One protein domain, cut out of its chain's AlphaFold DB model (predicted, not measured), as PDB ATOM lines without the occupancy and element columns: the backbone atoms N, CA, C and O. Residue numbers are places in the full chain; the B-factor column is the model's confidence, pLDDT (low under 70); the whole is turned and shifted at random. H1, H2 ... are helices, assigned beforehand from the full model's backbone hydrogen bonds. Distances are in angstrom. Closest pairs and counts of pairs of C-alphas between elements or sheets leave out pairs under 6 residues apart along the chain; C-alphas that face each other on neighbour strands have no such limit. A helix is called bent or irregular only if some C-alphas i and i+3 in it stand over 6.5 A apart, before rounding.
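Overview. This is residues 2 to 118 of the 422 residues of an uncharacterized protein of Oceanithermus profundus (UniProt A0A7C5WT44). The model is a long, thin rod in which the bent helix H1 folds back on itself, arm H1b on the far part of arm H1a, and H2 then covers the earlier part of H1a. Beyond the start of H1a, the small helical hairpin of H3 and H4 makes one end of the rod, and H5 runs back near H1a. The printed part has 117 residues with five named helices, H1 to H5 in chain order, and no named strand, an all helix class. It is only just loose, close to extended, with a radius of gyration of the C-alphas of 19.9 A and spans of 67 by 24 by 19 A.

Along the chain. H1, residues 2 to 47, was assigned as one helix by its hydrogen bonds but is bent, with C-alphas 33 and 36 9.5 A apart. Arm H1a, residues 2 to 33, begins at C-alpha 2 (50.265, -28.718, 3.038) and measures 45.7 A; it is irregular, with C-alphas 29 and 32 7.5 A apart, and has a kink of 32 degrees near residue 27. Arm H1b is residues 36 to 47, 18.4 A. H2 is residues 50 to 64, 20.6 A; H3 residues 68 to 74; H4 residues 82 to 95, 19.8 A. H5, residues 103 to 118, 22.1 A, ends at C-alpha 118 (21.220, -37.799, -25.831).

Arrangement. H1a, with residues 16 to 31 alone, touches H1b at a shallow tilt of 13 degrees, opposite ways; their closest C-alphas, of Ala 20 and Pro 42, are 4.9 A apart. With residues 4 to 16 alone it touches H2 at a steep tilt of 56 degrees, closest at the C-alphas of Ala 12 and Glu 53, 5.3 A. H3 and H4 touch as a hairpin, closest at the C-alphas of Ala 72 and Leu 85, 5.5 A. H5 is close to H1a but not clearly touching, with the C-alphas of Ala 21 and Ala 109 7.0 A apart. Every O i to N i+4 pair is within hydrogen-bond range in H2, H3, H4 and H5, against 26 of 28 in H1a and 4 of 8 in H1b.

Size, cuts and confidence. The C-alphas farthest apart, of Pro 32 and Pro 80, are 67.1 A apart. The printed part has no cut and no long link. Its mean pLDDT is 80.0; residues 65 to 69, 71, 73, 96 to 99 and 101 to 102 are under 70.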
ATOM      1  N   ASP A   2      50.991 -28.161   4.201       73.12
ATOM      2  CA  ASP A   2      50.265 -28.718   3.038       73.12
ATOM      3  C   ASP A   2      48.777 -29.024   3.243       73.12
ATOM      4  O   ASP A   2      48.008 -29.010   2.280       73.12
ATOM      5  N   LEU A   3      48.351 -29.318   4.473       72.25
ATOM      6  CA  LEU A   3      46.975 -29.738   4.744       72.25
ATOM      7  C   LEU A   3      45.963 -28.614   4.456       72.25
ATOM      8  O   LEU A   3      44.941 -28.856   3.815       72.25
ATOM      9  N   HIS A   4      46.304 -27.373   4.821       71.62
ATOM     10  CA  HIS A   4      45.475 -26.184   4.583       71.62
ATOM     11  C   HIS A   4      45.361 -25.839   3.112       71.62
ATOM     12  O   HIS A   4      44.265 -25.581   2.624       71.62
ATOM     13  N   ARG A   5      46.473 -25.919   2.372       76.00
ATOM     14  CA  ARG A   5      46.454 -25.727   0.916       76.00
ATOM     15  C   ARG A   5      45.602 -26.787   0.230       76.00
ATOM     16  O   ARG A   5      44.806 -26.456  -0.642       76.00
ATOM     17  N   ARG A   6      45.697 -28.055   0.653       79.00
ATOM     18  CA  ARG A   6      44.834 -29.128   0.127       79.00
ATOM     19  C   ARG A   6      43.362 -28.876   0.451       79.00
ATOM     20  O   ARG A   6      42.519 -29.105  -0.414       79.00
ATOM     21  N   TRP A   7      43.039 -28.405   1.654       81.12
ATOM     22  CA  TRP A   7      41.664 -28.061   2.027       81.12
ATOM     23  C   TRP A   7      41.131 -26.874   1.212       81.12
ATOM     24  O   TRP A   7      40.060 -26.975   0.609       81.12
ATOM     25  N   ALA A   8      41.907 -25.793   1.107       80.31
ATOM     26  CA  ALA A   8      41.543 -24.599   0.350       80.31
ATOM     27  C   ALA A   8      41.364 -24.913  -1.143       80.31
ATOM     28  O   ALA A   8      40.368 -24.510  -1.743       80.31
ATOM     29  N   ALA A   9      42.252 -25.730  -1.722       79.75
ATOM     30  CA  ALA A   9      42.136 -26.205  -3.098       79.75
ATOM     31  C   ALA A   9      40.858 -27.031  -3.325       79.75
ATOM     32  O   ALA A   9      40.157 -26.819  -4.317       79.75
ATOM     33  N   ARG A  10      40.502 -27.936  -2.397       81.38
ATOM     34  CA  ARG A  10      39.244 -28.701  -2.482       81.38
ATOM     35  C   ARG A  10      38.029 -27.784  -2.427       81.38
ATOM     36  O   ARG A  10      37.108 -27.952  -3.224       81.38
ATOM     37  N   ARG A  11      38.017 -26.804  -1.519       82.12
ATOM     38  CA  ARG A  11      36.911 -25.843  -1.407       82.12
ATOM     39  C   ARG A  11      36.774 -24.993  -2.670       82.12
ATOM     40  O   ARG A  11      35.671 -24.895  -3.202       82.12
ATOM     41  N   ALA A  12      37.881 -24.466  -3.192       82.94
ATOM     42  CA  ALA A  12      37.899 -23.714  -4.445       82.94
ATOM     43  C   ALA A  12      37.355 -24.547  -5.619       82.94
ATOM     44  O   ALA A  12      36.599 -24.039  -6.448       82.94
ATOM     45  N   TRP A  13      37.679 -25.844  -5.667       83.25
ATOM     46  CA  TRP A  13      37.145 -26.745  -6.684       83.25
ATOM     47  C   TRP A  13      35.628 -26.945  -6.556       83.25
ATOM     48  O   TRP A  13      34.936 -26.912  -7.569       83.25
ATOM     49  N   ARG A  14      35.083 -27.068  -5.336       82.81
ATOM     50  CA  ARG A  14      33.623 -27.172  -5.120       82.81
ATOM     51  C   ARG A  14      32.883 -25.916  -5.570       82.81
ATOM     52  O   ARG A  14      31.857 -26.037  -6.225       82.81
ATOM     53  N   VAL A  15      33.413 -24.729  -5.265       84.69
ATOM     54  CA  VAL A  15      32.814 -23.459  -5.712       84.69
ATOM     55  C   VAL A  15      32.827 -23.368  -7.236       84.69
ATOM     56  O   VAL A  15      31.799 -23.074  -7.835       84.69
ATOM     57  N   ARG A  16      33.952 -23.705  -7.880       85.06
ATOM     58  CA  ARG A  16      34.045 -23.767  -9.348       85.06
ATOM     59  C   ARG A  16      33.069 -24.771  -9.951       85.06
ATOM     60  O   ARG A  16      32.411 -24.444 -10.928       85.06
ATOM     61  N   ALA A  17      32.956 -25.964  -9.373       81.69
ATOM     62  CA  ALA A  17      32.030 -26.991  -9.837       81.69
ATOM     63  C   ALA A  17      30.568 -26.546  -9.684       81.69
ATOM     64  O   ALA A  17      29.785 -26.705 -10.616       81.69
ATOM     65  N   ALA A  18      30.209 -25.929  -8.554       84.94
ATOM     66  CA  ALA A  18      28.876 -25.382  -8.326       84.94
ATOM     67  C   ALA A  18      28.554 -24.238  -9.299       84.94
ATOM     68  O   ALA A  18      27.476 -24.209  -9.884       84.94
ATOM     69  N   LEU A  19      29.508 -23.332  -9.528       86.50
ATOM     70  CA  LEU A  19      29.358 -22.222 -10.468       86.50
ATOM     71  C   LEU A  19      29.264 -22.730 -11.914       86.50
ATOM     72  O   LEU A  19      28.425 -22.256 -12.674       86.50
ATOM     73  N   ALA A  20      30.049 -23.746 -12.277       84.81
ATOM     74  CA  ALA A  20      29.956 -24.413 -13.572       84.81
ATOM     75  C   ALA A  20      28.612 -25.123 -13.756       84.81
ATOM     76  O   ALA A  20      28.026 -25.013 -14.827       84.81
ATOM     77  N   ALA A  21      28.091 -25.793 -12.725       83.25
ATOM     78  CA  ALA A  21      26.773 -26.420 -12.763       83.25
ATOM     79  C   ALA A  21      25.653 -25.377 -12.913       83.25
ATOM     80  O   ALA A  21      24.764 -25.549 -13.745       83.25
ATOM     81  N   LEU A  22      25.727 -24.266 -12.173       88.69
ATOM     82  CA  LEU A  22      24.768 -23.166 -12.270       88.69
ATOM     83  C   LEU A  22      24.812 -22.509 -13.655       88.69
ATOM     84  O   LEU A  22      23.766 -22.312 -14.271       88.69
ATOM     85  N   LEU A  23      26.006 -22.230 -14.188       88.25
ATOM     86  CA  LEU A  23      26.154 -21.686 -15.538       88.25
ATOM     87  C   LEU A  23      25.775 -22.691 -16.626       88.25
ATOM     88  O   LEU A  23      25.282 -22.270 -17.664       88.25
ATOM     89  N   ALA A  24      25.954 -23.994 -16.410       85.75
ATOM     90  CA  ALA A  24      25.475 -25.021 -17.330       85.75
ATOM     91  C   ALA A  24      23.941 -25.080 -17.354       85.75
ATOM     92  O   ALA A  24      23.353 -25.140 -18.433       85.75
ATOM     93  N   ALA A  25      23.286 -25.002 -16.191       85.69
ATOM     94  CA  ALA A  25      21.829 -24.918 -16.100       85.69
ATOM     95  C   ALA A  25      21.299 -23.644 -16.777       85.69
ATOM     96  O   ALA A  25      20.344 -23.697 -17.554       85.69
ATOM     97  N   LEU A  26      21.973 -22.512 -16.554       90.44
ATOM     98  CA  LEU A  26      21.656 -21.245 -17.207       90.44
ATOM     99  C   LEU A  26      21.854 -21.335 -18.730       90.44
ATOM    100  O   LEU A  26      20.961 -20.981 -19.491       90.44
ATOM    101  N   ALA A  27      22.987 -21.874 -19.184       89.81
ATOM    102  CA  ALA A  27      23.280 -22.095 -20.597       89.81
ATOM    103  C   ALA A  27      22.242 -22.997 -21.269       89.81
ATOM    104  O   ALA A  27      21.869 -22.753 -22.412       89.81
ATOM    105  N   TRP A  28      21.754 -24.019 -20.564       85.50
ATOM    106  CA  TRP A  28      20.702 -24.895 -21.062       85.50
ATOM    107  C   TRP A  28      19.382 -24.142 -21.263       85.50
ATOM    108  O   TRP A  28      18.791 -24.245 -22.337       85.50
ATOM    109  N   ALA A  29      18.974 -23.313 -20.297       88.62
ATOM    110  CA  ALA A  29      17.782 -22.470 -20.415       88.62
ATOM    111  C   ALA A  29      17.895 -21.428 -21.548       88.62
ATOM    112  O   ALA A  29      16.916 -21.125 -22.225       88.62
ATOM    113  N   LEU A  30      19.102 -20.908 -21.783       90.44
ATOM    114  CA  LEU A  30      19.404 -19.889 -22.795       90.44
ATOM    115  C   LEU A  30      19.799 -20.454 -24.171       90.44
ATOM    116  O   LEU A  30      19.933 -19.696 -25.136       90.44
ATOM    117  N   LYS A  31      19.933 -21.779 -24.297       87.69
ATOM    118  CA  LYS A  31      20.291 -22.483 -25.536       87.69
ATOM    119  C   LYS A  31      19.444 -22.089 -26.761       87.69
ATOM    120  O   LYS A  31      20.054 -21.907 -27.814       87.69
ATOM    121  N   PRO A  32      18.104 -21.917 -26.696       91.88
ATOM    122  CA  PRO A  32      17.332 -21.524 -27.880       91.88
ATOM    123  C   PRO A  32      17.633 -20.098 -28.363       91.88
ATOM    124  O   PRO A  32      17.471 -19.823 -29.547       91.88
ATOM    125  N   ALA A  33      18.088 -19.202 -27.479       94.19
ATOM    126  CA  ALA A  33      18.395 -17.814 -27.826       94.19
ATOM    127  C   ALA A  33      19.852 -17.625 -28.281       94.19
ATOM    128  O   ALA A  33      20.118 -16.879 -29.217       94.19
ATOM    129  N   LEU A  34      20.801 -18.298 -27.621       91.19
ATOM    130  CA  LEU A  34      22.244 -18.131 -27.855       91.19
ATOM    131  C   LEU A  34      22.860 -19.206 -28.760       91.19
ATOM    132  O   LEU A  34      24.023 -19.094 -29.154       91.19
ATOM    133  N   GLY A  35      22.110 -20.261 -29.082       91.19
ATOM    134  CA  GLY A  35      22.592 -21.366 -29.902       91.19
ATOM    135  C   GLY A  35      23.853 -22.023 -29.309       91.19
ATOM    136  O   GLY A  35      23.919 -22.248 -28.096       91.19
ATOM    137  N   PRO A  36      24.873 -22.351 -30.126       85.88
ATOM    138  CA  PRO A  36      26.080 -23.033 -29.652       85.88
ATOM    139  C   PRO A  36      26.949 -22.168 -28.725       85.88
ATOM    140  O   PRO A  36      27.709 -22.716 -27.928       85.88
ATOM    141  N   ALA A  37      26.816 -20.835 -28.768       89.50
ATOM    142  CA  ALA A  37      27.586 -19.929 -27.913       89.50
ATOM    143  C   ALA A  37      27.274 -20.114 -26.417       89.50
ATOM    144  O   ALA A  37      28.115 -19.814 -25.571       89.50
ATOM    145  N   ALA A  38      26.114 -20.688 -26.075       88.56
ATOM    146  CA  ALA A  38      25.757 -21.018 -24.697       88.56
ATOM    147  C   ALA A  38      26.760 -21.986 -24.034       88.56
ATOM    148  O   ALA A  38      26.951 -21.936 -22.821       88.56
ATOM    149  N   LEU A  39      27.471 -22.816 -24.812       84.94
ATOM    150  CA  LEU A  39      28.505 -23.723 -24.293       84.94
ATOM    151  C   LEU A  39      29.742 -22.988 -23.744       84.94
ATOM    152  O   LEU A  39      30.504 -23.574 -22.975       84.94
ATOM    153  N   ALA A  40      29.937 -21.709 -24.080       89.25
ATOM    154  CA  ALA A  40      31.037 -20.912 -23.542       89.25
ATOM    155  C   ALA A  40      30.838 -20.542 -22.059       89.25
ATOM    156  O   ALA A  40      31.819 -20.385 -21.338       89.25
ATOM    157  N   LEU A  41      29.591 -20.452 -21.578       86.44
ATOM    158  CA  LEU A  41      29.271 -20.103 -20.185       86.44
ATOM    159  C   LEU A  41      29.873 -21.083 -19.156       86.44
ATOM    160  O   LEU A  41      30.584 -20.628 -18.260       86.44
ATOM    161  N   PRO A  42      29.678 -22.413 -19.259       82.31
ATOM    162  CA  PRO A  42      30.307 -23.346 -18.323       82.31
ATOM    163  C   PRO A  42      31.839 -23.387 -18.456       82.31
ATOM    164  O   PRO A  42      32.531 -23.583 -17.457       82.31
ATOM    165  N   LEU A  43      32.399 -23.144 -19.648       83.19
ATOM    166  CA  LEU A  43      33.854 -23.024 -19.820       83.19
ATOM    167  C   LEU A  43      34.407 -21.783 -19.106       83.19
ATOM    168  O   LEU A  43      35.467 -21.856 -18.480       83.19
ATOM    169  N   LEU A  44      33.663 -20.674 -19.122       88.00
ATOM    170  CA  LEU A  44      34.002 -19.463 -18.379       88.00
ATOM    171  C   LEU A  44      34.024 -19.721 -16.861       88.00
ATOM    172  O   LEU A  44      34.914 -19.222 -16.173       88.00
ATOM    173  N   ALA A  45      33.117 -20.557 -16.338       85.31
ATOM    174  CA  ALA A  45      33.160 -20.982 -14.934       85.31
ATOM    175  C   ALA A  45      34.426 -21.773 -14.591       85.31
ATOM    176  O   ALA A  45      34.998 -21.583 -13.518       85.31
ATOM    177  N   LEU A  46      34.890 -22.651 -15.486       81.75
ATOM    178  CA  LEU A  46      36.148 -23.376 -15.278       81.75
ATOM    179  C   LEU A  46      37.366 -22.443 -15.316       81.75
ATOM    180  O   LEU A  46      38.330 -22.665 -14.578       81.75
ATOM    181  N   ALA A  47      37.308 -21.386 -16.129       87.88
ATOM    182  CA  ALA A  47      38.339 -20.356 -16.192       87.88
ATOM    183  C   ALA A  47      38.356 -19.430 -14.958       87.88
ATOM    184  O   ALA A  47      39.347 -18.731 -14.741       87.88
ATOM    185  N   TYR A  48      37.312 -19.445 -14.118       86.69
ATOM    186  CA  TYR A  48      37.236 -18.619 -12.910       86.69
ATOM    187  C   TYR A  48      38.461 -18.851 -12.006       86.69
ATOM    188  O   TYR A  48      38.717 -19.993 -11.618       86.69
ATOM    189  N   PRO A  49      39.261 -17.829 -11.663       86.56
ATOM    190  CA  PRO A  49      40.585 -18.009 -11.064       86.56
ATOM    191  C   PRO A  49      40.526 -18.593  -9.642       86.56
ATOM    192  O   PRO A  49      40.072 -17.946  -8.702       86.56
ATOM    193  N   ALA A  50      41.089 -19.795  -9.451       81.75
ATOM    194  CA  ALA A  50      41.131 -20.495  -8.156       81.75
ATOM    195  C   ALA A  50      41.840 -19.686  -7.069       81.75
ATOM    196  O   ALA A  50      41.514 -19.826  -5.896       81.75
ATOM    197  N   ARG A  51      42.784 -18.822  -7.461       85.00
ATOM    198  CA  ARG A  51      43.565 -18.001  -6.531       85.00
ATOM    199  C   ARG A  51      42.690 -17.052  -5.703       85.00
ATOM    200  O   ARG A  51      43.056 -16.746  -4.573       85.00
ATOM    201  N   LEU A  52      41.552 -16.592  -6.238       87.94
ATOM    202  CA  LEU A  52      40.633 -15.723  -5.493       87.94
ATOM    203  C   LEU A  52      39.903 -16.495  -4.390       87.94
ATOM    204  O   LEU A  52      39.812 -16.020  -3.259       87.94
ATOM    205  N   GLU A  53      39.447 -17.709  -4.697       86.69
ATOM    206  CA  GLU A  53      38.767 -18.566  -3.720       86.69
ATOM    207  C   GLU A  53      39.729 -19.153  -2.696       86.69
ATOM    208  O   GLU A  53      39.358 -19.290  -1.539       86.69
ATOM    209  N   GLU A  54      40.974 -19.446  -3.074       82.12
ATOM    210  CA  GLU A  54      41.997 -19.879  -2.121       82.12
ATOM    211  C   GLU A  54      42.260 -18.792  -1.068       82.12
ATOM    212  O   GLU A  54      42.245 -19.081   0.126       82.12
ATOM    213  N   ARG A  55      42.395 -17.524  -1.487       82.94
ATOM    214  CA  ARG A  55      42.548 -16.390  -0.562       82.94
ATOM    215  C   ARG A  55      41.331 -16.207   0.341       82.94
ATOM    216  O   ARG A  55      41.501 -15.994   1.536       82.94
ATOM    217  N   ARG A  56      40.112 -16.319  -0.200       85.31
ATOM    218  CA  ARG A  56      38.877 -16.255   0.602       85.31
ATOM    219  C   ARG A  56      38.751 -17.428   1.571       85.31
ATOM    220  O   ARG A  56      38.359 -17.223   2.710       85.31
ATOM    221  N   ALA A  57      39.102 -18.636   1.139       80.88
ATOM    222  CA  ALA A  57      39.057 -19.835   1.966       80.88
ATOM    223  C   ALA A  57      40.066 -19.759   3.116       80.88
ATOM    224  O   ALA A  57      39.720 -20.127   4.233       80.88
ATOM    225  N   LEU A  58      41.270 -19.243   2.856       77.12
ATOM    226  CA  LEU A  58      42.266 -18.969   3.890       77.12
ATOM    227  C   LEU A  58      41.797 -17.863   4.840       77.12
ATOM    228  O   LEU A  58      41.852 -18.059   6.042       77.12
ATOM    229  N   ALA A  59      41.243 -16.762   4.327       82.75
ATOM    230  CA  ALA A  59      40.686 -15.703   5.172       82.75
ATOM    231  C   ALA A  59      39.503 -16.190   6.026       82.75
ATOM    232  O   ALA A  59      39.295 -15.722   7.141       82.75
ATOM    233  N   GLU A  60      38.705 -17.131   5.520       80.00
ATOM    234  CA  GLU A  60      37.610 -17.719   6.285       80.00
ATOM    235  C   GLU A  60      38.092 -18.766   7.293       80.00
ATOM    236  O   GLU A  60      37.523 -18.851   8.379       80.00
ATOM    237  N   ILE A  61      39.154 -19.515   6.981       72.38
ATOM    238  CA  ILE A  61      39.890 -20.302   7.977       72.38
ATOM    239  C   ILE A  61      40.399 -19.369   9.076       72.38
ATOM    240  O   ILE A  61      40.101 -19.617  10.235       72.38
ATOM    241  N   ASP A  62      41.059 -18.268   8.726       78.00
ATOM    242  CA  ASP A  62      41.560 -17.290   9.695       78.00
ATOM    243  C   ASP A  62      40.437 -16.640  10.508       78.00
ATOM    244  O   ASP A  62      40.643 -16.290  11.664       78.00
ATOM    245  N   ARG A  63      39.230 -16.486   9.951       80.94
ATOM    246  CA  ARG A  63      38.066 -15.998  10.710       80.94
ATOM    247  C   ARG A  63      37.468 -17.056  11.634       80.94
ATOM    248  O   ARG A  63      37.054 -16.716  12.735       80.94
ATOM    249  N   ARG A  64      37.362 -18.313  11.189       74.25
ATOM    250  CA  ARG A  64      36.669 -19.388  11.928       74.25
ATOM    251  C   ARG A  64      37.564 -20.102  12.932       74.25
ATOM    252  O   ARG A  64      37.118 -20.432  14.021       74.25
ATOM    253  N   LEU A  65      38.806 -20.356  12.546       67.75
ATOM    254  CA  LEU A  65      39.855 -20.972  13.364       67.75
ATOM    255  C   LEU A  65      40.742 -19.899  14.019       67.75
ATOM    256  O   LEU A  65      41.853 -20.193  14.461       67.75
ATOM    257  N   GLY A  66      40.253 -18.653  14.020       65.62
ATOM    258  CA  GLY A  66      41.002 -17.443  14.302       65.62
ATOM    259  C   GLY A  66      41.761 -17.449  15.611       65.62
ATOM    260  O   GLY A  66      41.395 -18.150  16.547       65.62
ATOM    261  N   LEU A  67      42.824 -16.639  15.626       59.34
ATOM    262  CA  LEU A  67      43.806 -16.422  16.694       59.34
ATOM    263  C   LEU A  67      44.429 -17.695  17.269       59.34
ATOM    264  O   LEU A  67      45.628 -17.814  17.134       59.34
ATOM    265  N   ALA A  68      43.678 -18.664  17.788       63.16
ATOM    266  CA  ALA A  68      44.164 -19.927  18.340       63.16
ATOM    267  C   ALA A  68      45.089 -20.701  17.388       63.16
ATOM    268  O   ALA A  68      46.122 -21.216  17.807       63.16
ATOM    269  N   TYR A  69      44.761 -20.771  16.092       64.81
ATOM    270  CA  TYR A  69      45.637 -21.451  15.132       64.81
ATOM    271  C   TYR A  69      46.914 -20.653  14.837       64.81
ATOM    272  O   TYR A  69      47.973 -21.220  14.582       64.81
ATOM    273  N   ARG A  70      46.817 -19.323  14.876       70.44
ATOM    274  CA  ARG A  70      47.938 -18.420  14.620       70.44
ATOM    275  C   ARG A  70      48.855 -18.318  15.837       70.44
ATOM    276  O   ARG A  70      50.061 -18.417  15.677       70.44
ATOM    277  N   THR A  71      48.287 -18.254  17.037       68.12
ATOM    278  CA  THR A  71      49.010 -18.356  18.301       68.12
ATOM    279  C   THR A  71      49.664 -19.721  18.409       68.12
ATOM    280  O   THR A  71      50.845 -19.763  18.683       68.12
ATOM    281  N   ALA A  72      49.002 -20.825  18.047       70.00
ATOM    282  CA  ALA A  72      49.655 -22.140  18.009       70.00
ATOM    283  C   ALA A  72      50.877 -22.202  17.070       70.00
ATOM    284  O   ALA A  72      51.799 -22.975  17.320       70.00
ATOM    285  N   LEU A  73      50.886 -21.420  15.984       68.75
ATOM    286  CA  LEU A  73      52.018 -21.332  15.053       68.75
ATOM    287  C   LEU A  73      53.109 -20.353  15.508       68.75
ATOM    288  O   LEU A  73      54.263 -20.522  15.121       68.75
ATOM    289  N   GLU A  74      52.747 -19.331  16.280       78.12
ATOM    290  CA  GLU A  74      53.666 -18.319  16.809       78.12
ATOM    291  C   GLU A  74      54.247 -18.725  18.178       78.12
ATOM    292  O   GLU A  74      55.332 -18.275  18.545       78.12
ATOM    293  N   THR A  75      53.578 -19.618  18.913       81.94
ATOM    294  CA  THR A  75      54.046 -20.173  20.181       81.94
ATOM    295  C   THR A  75      55.234 -21.119  19.936       81.94
ATOM    296  O   THR A  75      55.097 -22.099  19.198       81.94
ATOM    297  N   PRO A  76      56.406 -20.875  20.556       85.06
ATOM    298  CA  PRO A  76      57.564 -21.753  20.434       85.06
ATOM    299  C   PRO A  76      57.242 -23.177  20.893       85.06
ATOM    300  O   PRO A  76      56.540 -23.374  21.880       85.06
ATOM    301  N   ALA A  77      57.836 -24.183  20.251       85.31
ATOM    302  CA  ALA A  77      57.617 -25.587  20.617       85.31
ATOM    303  C   ALA A  77      58.038 -25.935  22.064       85.31
ATOM    304  O   ALA A  77      57.624 -26.964  22.589       85.31
ATOM    305  N   ALA A  78      58.862 -25.093  22.696       92.56
ATOM    306  CA  ALA A  78      59.284 -25.236  24.090       92.56
ATOM    307  C   ALA A  78      58.254 -24.703  25.107       92.56
ATOM    308  O   ALA A  78      58.417 -24.924  26.305       92.56
ATOM    309  N   ASP A  79      57.217 -23.991  24.657       92.06
ATOM    310  CA  ASP A  79      56.201 -23.417  25.536       92.06
ATOM    311  C   ASP A  79      55.281 -24.523  26.099       92.06
ATOM    312  O   ASP A  79      54.743 -25.331  25.330       92.06
ATOM    313  N   PRO A  80      55.044 -24.580  27.423       91.81
ATOM    314  CA  PRO A  80      54.153 -25.568  28.033       91.81
ATOM    315  C   PRO A  80      52.699 -25.503  27.528       91.81
ATOM    316  O   PRO A  80      51.966 -26.487  27.655       91.81
ATOM    317  N   ALA A  81      52.261 -24.384  26.941       84.50
ATOM    318  CA  ALA A  81      50.932 -24.252  26.344       84.50
ATOM    319  C   ALA A  81      50.817 -24.902  24.951       84.50
ATOM    320  O   ALA A  81      49.704 -25.219  24.516       84.50
ATOM    321  N   TYR A  82      51.940 -25.159  24.270       86.12
ATOM    322  CA  TYR A  82      51.985 -25.721  22.916       86.12
ATOM    323  C   TYR A  82      51.156 -27.009  22.731       86.12
ATOM    324  O   TYR A  82      50.331 -27.046  21.816       86.12
ATOM    325  N   PRO A  83      51.260 -28.058  23.578       86.88
ATOM    326  CA  PRO A  83      50.467 -29.278  23.395       86.88
ATOM    327  C   PRO A  83      48.958 -29.051  23.561       86.88
ATOM    328  O   PRO A  83      48.166 -29.709  22.885       86.88
ATOM    329  N   ARG A  84      48.540 -28.111  24.422       85.50
ATOM    330  CA  ARG A  84      47.122 -27.736  24.566       85.50
ATOM    331  C   ARG A  84      46.612 -27.039  23.310       85.50
ATOM    332  O   ARG A  84      45.581 -27.443  22.780       85.50
ATOM    333  N   LEU A  85      47.368 -26.065  22.806       81.19
ATOM    334  CA  LEU A  85      47.050 -25.349  21.569       81.19
ATOM    335  C   LEU A  85      47.016 -26.294  20.360       81.19
ATOM    336  O   LEU A  85      46.116 -26.199  19.529       81.19
ATOM    337  N   LEU A  86      47.934 -27.262  20.293       83.69
ATOM    338  CA  LEU A  86      47.957 -28.282  19.246       83.69
ATOM    339  C   LEU A  86      46.730 -29.203  19.322       83.69
ATOM    340  O   LEU A  86      46.091 -29.456  18.303       83.69
ATOM    341  N   ALA A  87      46.356 -29.673  20.516       85.75
ATOM    342  CA  ALA A  87      45.185 -30.530  20.706       85.75
ATOM    343  C   ALA A  87      43.871 -29.809  20.362       85.75
ATOM    344  O   ALA A  87      42.949 -30.404  19.797       85.75
ATOM    345  N   GLU A  88      43.783 -28.521  20.684       81.75
ATOM    346  CA  GLU A  88      42.630 -27.689  20.360       81.75
ATOM    347  C   GLU A  88      42.566 -27.384  18.860       81.75
ATOM    348  O   GLU A  88      41.510 -27.543  18.246       81.75
ATOM    349  N   ALA A  89      43.709 -27.098  18.231       76.62
ATOM    350  CA  ALA A  89      43.829 -26.979  16.782       76.62
ATOM    351  C   ALA A  89      43.455 -28.283  16.058       76.62
ATOM    352  O   ALA A  89      42.775 -28.245  15.033       76.62
ATOM    353  N   GLU A  90      43.836 -29.447  16.588       78.94
ATOM    354  CA  GLU A  90      43.422 -30.743  16.049       78.94
ATOM    355  C   GLU A  90      41.924 -30.996  16.218       78.94
ATOM    356  O   GLU A  90      41.288 -31.492  15.288       78.94
ATOM    357  N   ARG A  91      41.327 -30.660  17.369       80.06
ATOM    358  CA  ARG A  91      39.865 -30.734  17.547       80.06
ATOM    359  C   ARG A  91      39.146 -29.820  16.567       80.06
ATOM    360  O   ARG A  91      38.165 -30.236  15.949       80.06
ATOM    361  N   ALA A  92      39.649 -28.605  16.389       72.56
ATOM    362  CA  ALA A  92      39.115 -27.646  15.439       72.56
ATOM    363  C   ALA A  92      39.279 -28.144  13.988       72.56
ATOM    364  O   ALA A  92      38.371 -28.008  13.176       72.56
ATOM    365  N   ALA A  93      40.383 -28.824  13.665       71.62
ATOM    366  CA  ALA A  93      40.597 -29.446  12.359       71.62
ATOM    367  C   ALA A  93      39.688 -30.663  12.113       71.62
ATOM    368  O   ALA A  93      39.215 -30.856  10.994       71.62
ATOM    369  N   ARG A  94      39.418 -31.477  13.143       75.75
ATOM    370  CA  ARG A  94      38.491 -32.620  13.060       75.75
ATOM    371  C   ARG A  94      37.043 -32.166  12.900       75.75
ATOM    372  O   ARG A  94      36.301 -32.777  12.144       75.75
ATOM    373  N   THR A  95      36.654 -31.092  13.583       71.19
ATOM    374  CA  THR A  95      35.325 -30.478  13.424       71.19
ATOM    375  C   THR A  95      35.200 -29.721  12.104       71.19
ATOM    376  O   THR A  95      34.135 -29.726  11.493       71.19
ATOM    377  N   ALA A  96      36.299 -29.171  11.584       61.88
ATOM    378  CA  ALA A  96      36.418 -28.682  10.212       61.88
ATOM    379  C   ALA A  96      36.593 -29.830   9.196       61.88
ATOM    380  O   ALA A  96      37.363 -29.703   8.235       61.88
ATOM    381  N   GLU A  97      35.887 -30.946   9.418       59.44
ATOM    382  CA  GLU A  97      35.962 -32.150   8.602       59.44
ATOM    383  C   GLU A  97      35.845 -31.748   7.124       59.44
ATOM    384  O   GLU A  97      34.897 -31.047   6.737       59.44
ATOM    385  N   PRO A  98      36.839 -32.090   6.279       56.56
ATOM    386  CA  PRO A  98      36.796 -31.698   4.887       56.56
ATOM    387  C   PRO A  98      35.520 -32.294   4.302       56.56
ATOM    388  O   PRO A  98      35.315 -33.506   4.412       56.56
ATOM    389  N   PRO A  99      34.654 -31.481   3.680       59.03
ATOM    390  CA  PRO A  99      33.418 -32.013   3.158       59.03
ATOM    391  C   PRO A  99      33.747 -33.134   2.175       59.03
ATOM    392  O   PRO A  99      34.666 -32.998   1.355       59.03
ATOM    393  N   LYS A 100      33.019 -34.251   2.294       70.94
ATOM    394  CA  LYS A 100      33.210 -35.428   1.442       70.94
ATOM    395  C   LYS A 100      33.262 -34.978  -0.025       70.94
ATOM    396  O   LYS A 100      32.481 -34.096  -0.407       70.94
ATOM    397  N   PRO A 101      34.200 -35.516  -0.832       56.28
ATOM    398  CA  PRO A 101      34.290 -35.149  -2.236       56.28
ATOM    399  C   PRO A 101      32.905 -35.339  -2.863       56.28
ATOM    400  O   PRO A 101      32.267 -36.362  -2.590       56.28
ATOM    401  N   PRO A 102      32.417 -34.363  -3.645       68.69
ATOM    402  CA  PRO A 102      31.050 -34.337  -4.145       68.69
ATOM    403  C   PRO A 102      30.884 -35.328  -5.306       68.69
ATOM    404  O   PRO A 102      30.534 -34.961  -6.421       68.69
ATOM    405  N   LEU A 103      31.227 -36.601  -5.084       81.44
ATOM    406  CA  LEU A 103      31.164 -37.655  -6.094       81.44
ATOM    407  C   LEU A 103      29.730 -37.833  -6.587       81.44
ATOM    408  O   LEU A 103      29.524 -38.120  -7.760       81.44
ATOM    409  N   ARG A 104      28.744 -37.610  -5.709       76.31
ATOM    410  CA  ARG A 104      27.327 -37.642  -6.069       76.31
ATOM    411  C   ARG A 104      26.958 -36.476  -6.974       76.31
ATOM    412  O   ARG A 104      26.355 -36.717  -8.011       76.31
ATOM    413  N   GLU A 105      27.342 -35.244  -6.639       73.69
ATOM    414  CA  GLU A 105      27.052 -34.089  -7.496       73.69
ATOM    415  C   GLU A 105      27.811 -34.172  -8.824       73.69
ATOM    416  O   GLU A 105      27.247 -33.863  -9.867       73.69
ATOM    417  N   ALA A 106      29.060 -34.645  -8.813       74.19
ATOM    418  CA  ALA A 106      29.840 -34.869 -10.027       74.19
ATOM    419  C   ALA A 106      29.209 -35.949 -10.916       74.19
ATOM    420  O   ALA A 106      29.071 -35.741 -12.119       74.19
ATOM    421  N   ALA A 107      28.774 -37.072 -10.333       79.56
ATOM    422  CA  ALA A 107      28.060 -38.118 -11.058       79.56
ATOM    423  C   ALA A 107      26.723 -37.609 -11.612       79.56
ATOM    424  O   ALA A 107      26.382 -37.909 -12.751       79.56
ATOM    425  N   LEU A 108      25.992 -36.796 -10.845       77.44
ATOM    426  CA  LEU A 108      24.720 -36.215 -11.266       77.44
ATOM    427  C   LEU A 108      24.908 -35.178 -12.380       77.44
ATOM    428  O   LEU A 108      24.148 -35.177 -13.342       77.44
ATOM    429  N   ALA A 109      25.954 -34.351 -12.310       74.25
ATOM    430  CA  ALA A 109      26.320 -33.425 -13.378       74.25
ATOM    431  C   ALA A 109      26.720 -34.170 -14.662       74.25
ATOM    432  O   ALA A 109      26.277 -33.798 -15.746       74.25
ATOM    433  N   LEU A 110      27.499 -35.253 -14.547       78.75
ATOM    434  CA  LEU A 110      27.842 -36.128 -15.674       78.75
ATOM    435  C   LEU A 110      26.606 -36.804 -16.271       78.75
ATOM    436  O   LEU A 110      26.462 -36.842 -17.491       78.75
ATOM    437  N   ALA A 111      25.699 -37.297 -15.428       79.56
ATOM    438  CA  ALA A 111      24.453 -37.913 -15.864       79.56
ATOM    439  C   ALA A 111      23.544 -36.905 -16.582       79.56
ATOM    440  O   ALA A 111      23.026 -37.208 -17.653       79.56
ATOM    441  N   LEU A 112      23.400 -35.688 -16.045       76.56
ATOM    442  CA  LEU A 112      22.650 -34.608 -16.689       76.56
ATOM    443  C   LEU A 112      23.282 -34.188 -18.015       76.56
ATOM    444  O   LEU A 112      22.568 -33.960 -18.987       76.56
ATOM    445  N   TRP A 113      24.611 -34.120 -18.079       80.88
ATOM    446  CA  TRP A 113      25.319 -33.813 -19.315       80.88
ATOM    447  C   TRP A 113      25.113 -34.906 -20.373       80.88
ATOM    448  O   TRP A 113      24.787 -34.594 -21.517       80.88
ATOM    449  N   ALA A 114      25.213 -36.182 -19.989       76.94
ATOM    450  CA  ALA A 114      24.942 -37.312 -20.875       76.94
ATOM    451  C   ALA A 114      23.481 -37.328 -21.357       76.94
ATOM    452  O   ALA A 114      23.226 -37.516 -22.546       76.94
ATOM    453  N   ALA A 115      22.522 -37.051 -20.467       76.19
ATOM    454  CA  ALA A 115      21.111 -36.925 -20.825       76.19
ATOM    455  C   ALA A 115      20.866 -35.753 -21.791       76.19
ATOM    456  O   ALA A 115      20.130 -35.893 -22.766       76.19
ATOM    457  N   ALA A 116      21.530 -34.614 -21.574       72.25
ATOM    458  CA  ALA A 116      21.455 -33.458 -22.465       72.25
ATOM    459  C   ALA A 116      22.075 -33.728 -23.845       72.25
ATOM    460  O   ALA A 116      21.582 -33.200 -24.841       72.25
ATOM    461  N   ALA A 117      23.131 -34.542 -23.913       76.00
ATOM    462  CA  ALA A 117      23.751 -34.964 -25.166       76.00
ATOM    463  C   ALA A 117      22.897 -35.988 -25.937       76.00
ATOM    464  O   ALA A 117      22.951 -36.023 -27.164       76.00
ATOM    465  N   ALA A 118      22.102 -36.798 -25.232       80.12
ATOM    466  CA  ALA A 118      21.220 -37.799 -25.831       80.12
ATOM    467  C   ALA A 118      19.897 -37.219 -26.365       80.12
ATOM    468  O   ALA A 118      19.233 -37.863 -27.176       80.12
TER     469      ALA A 118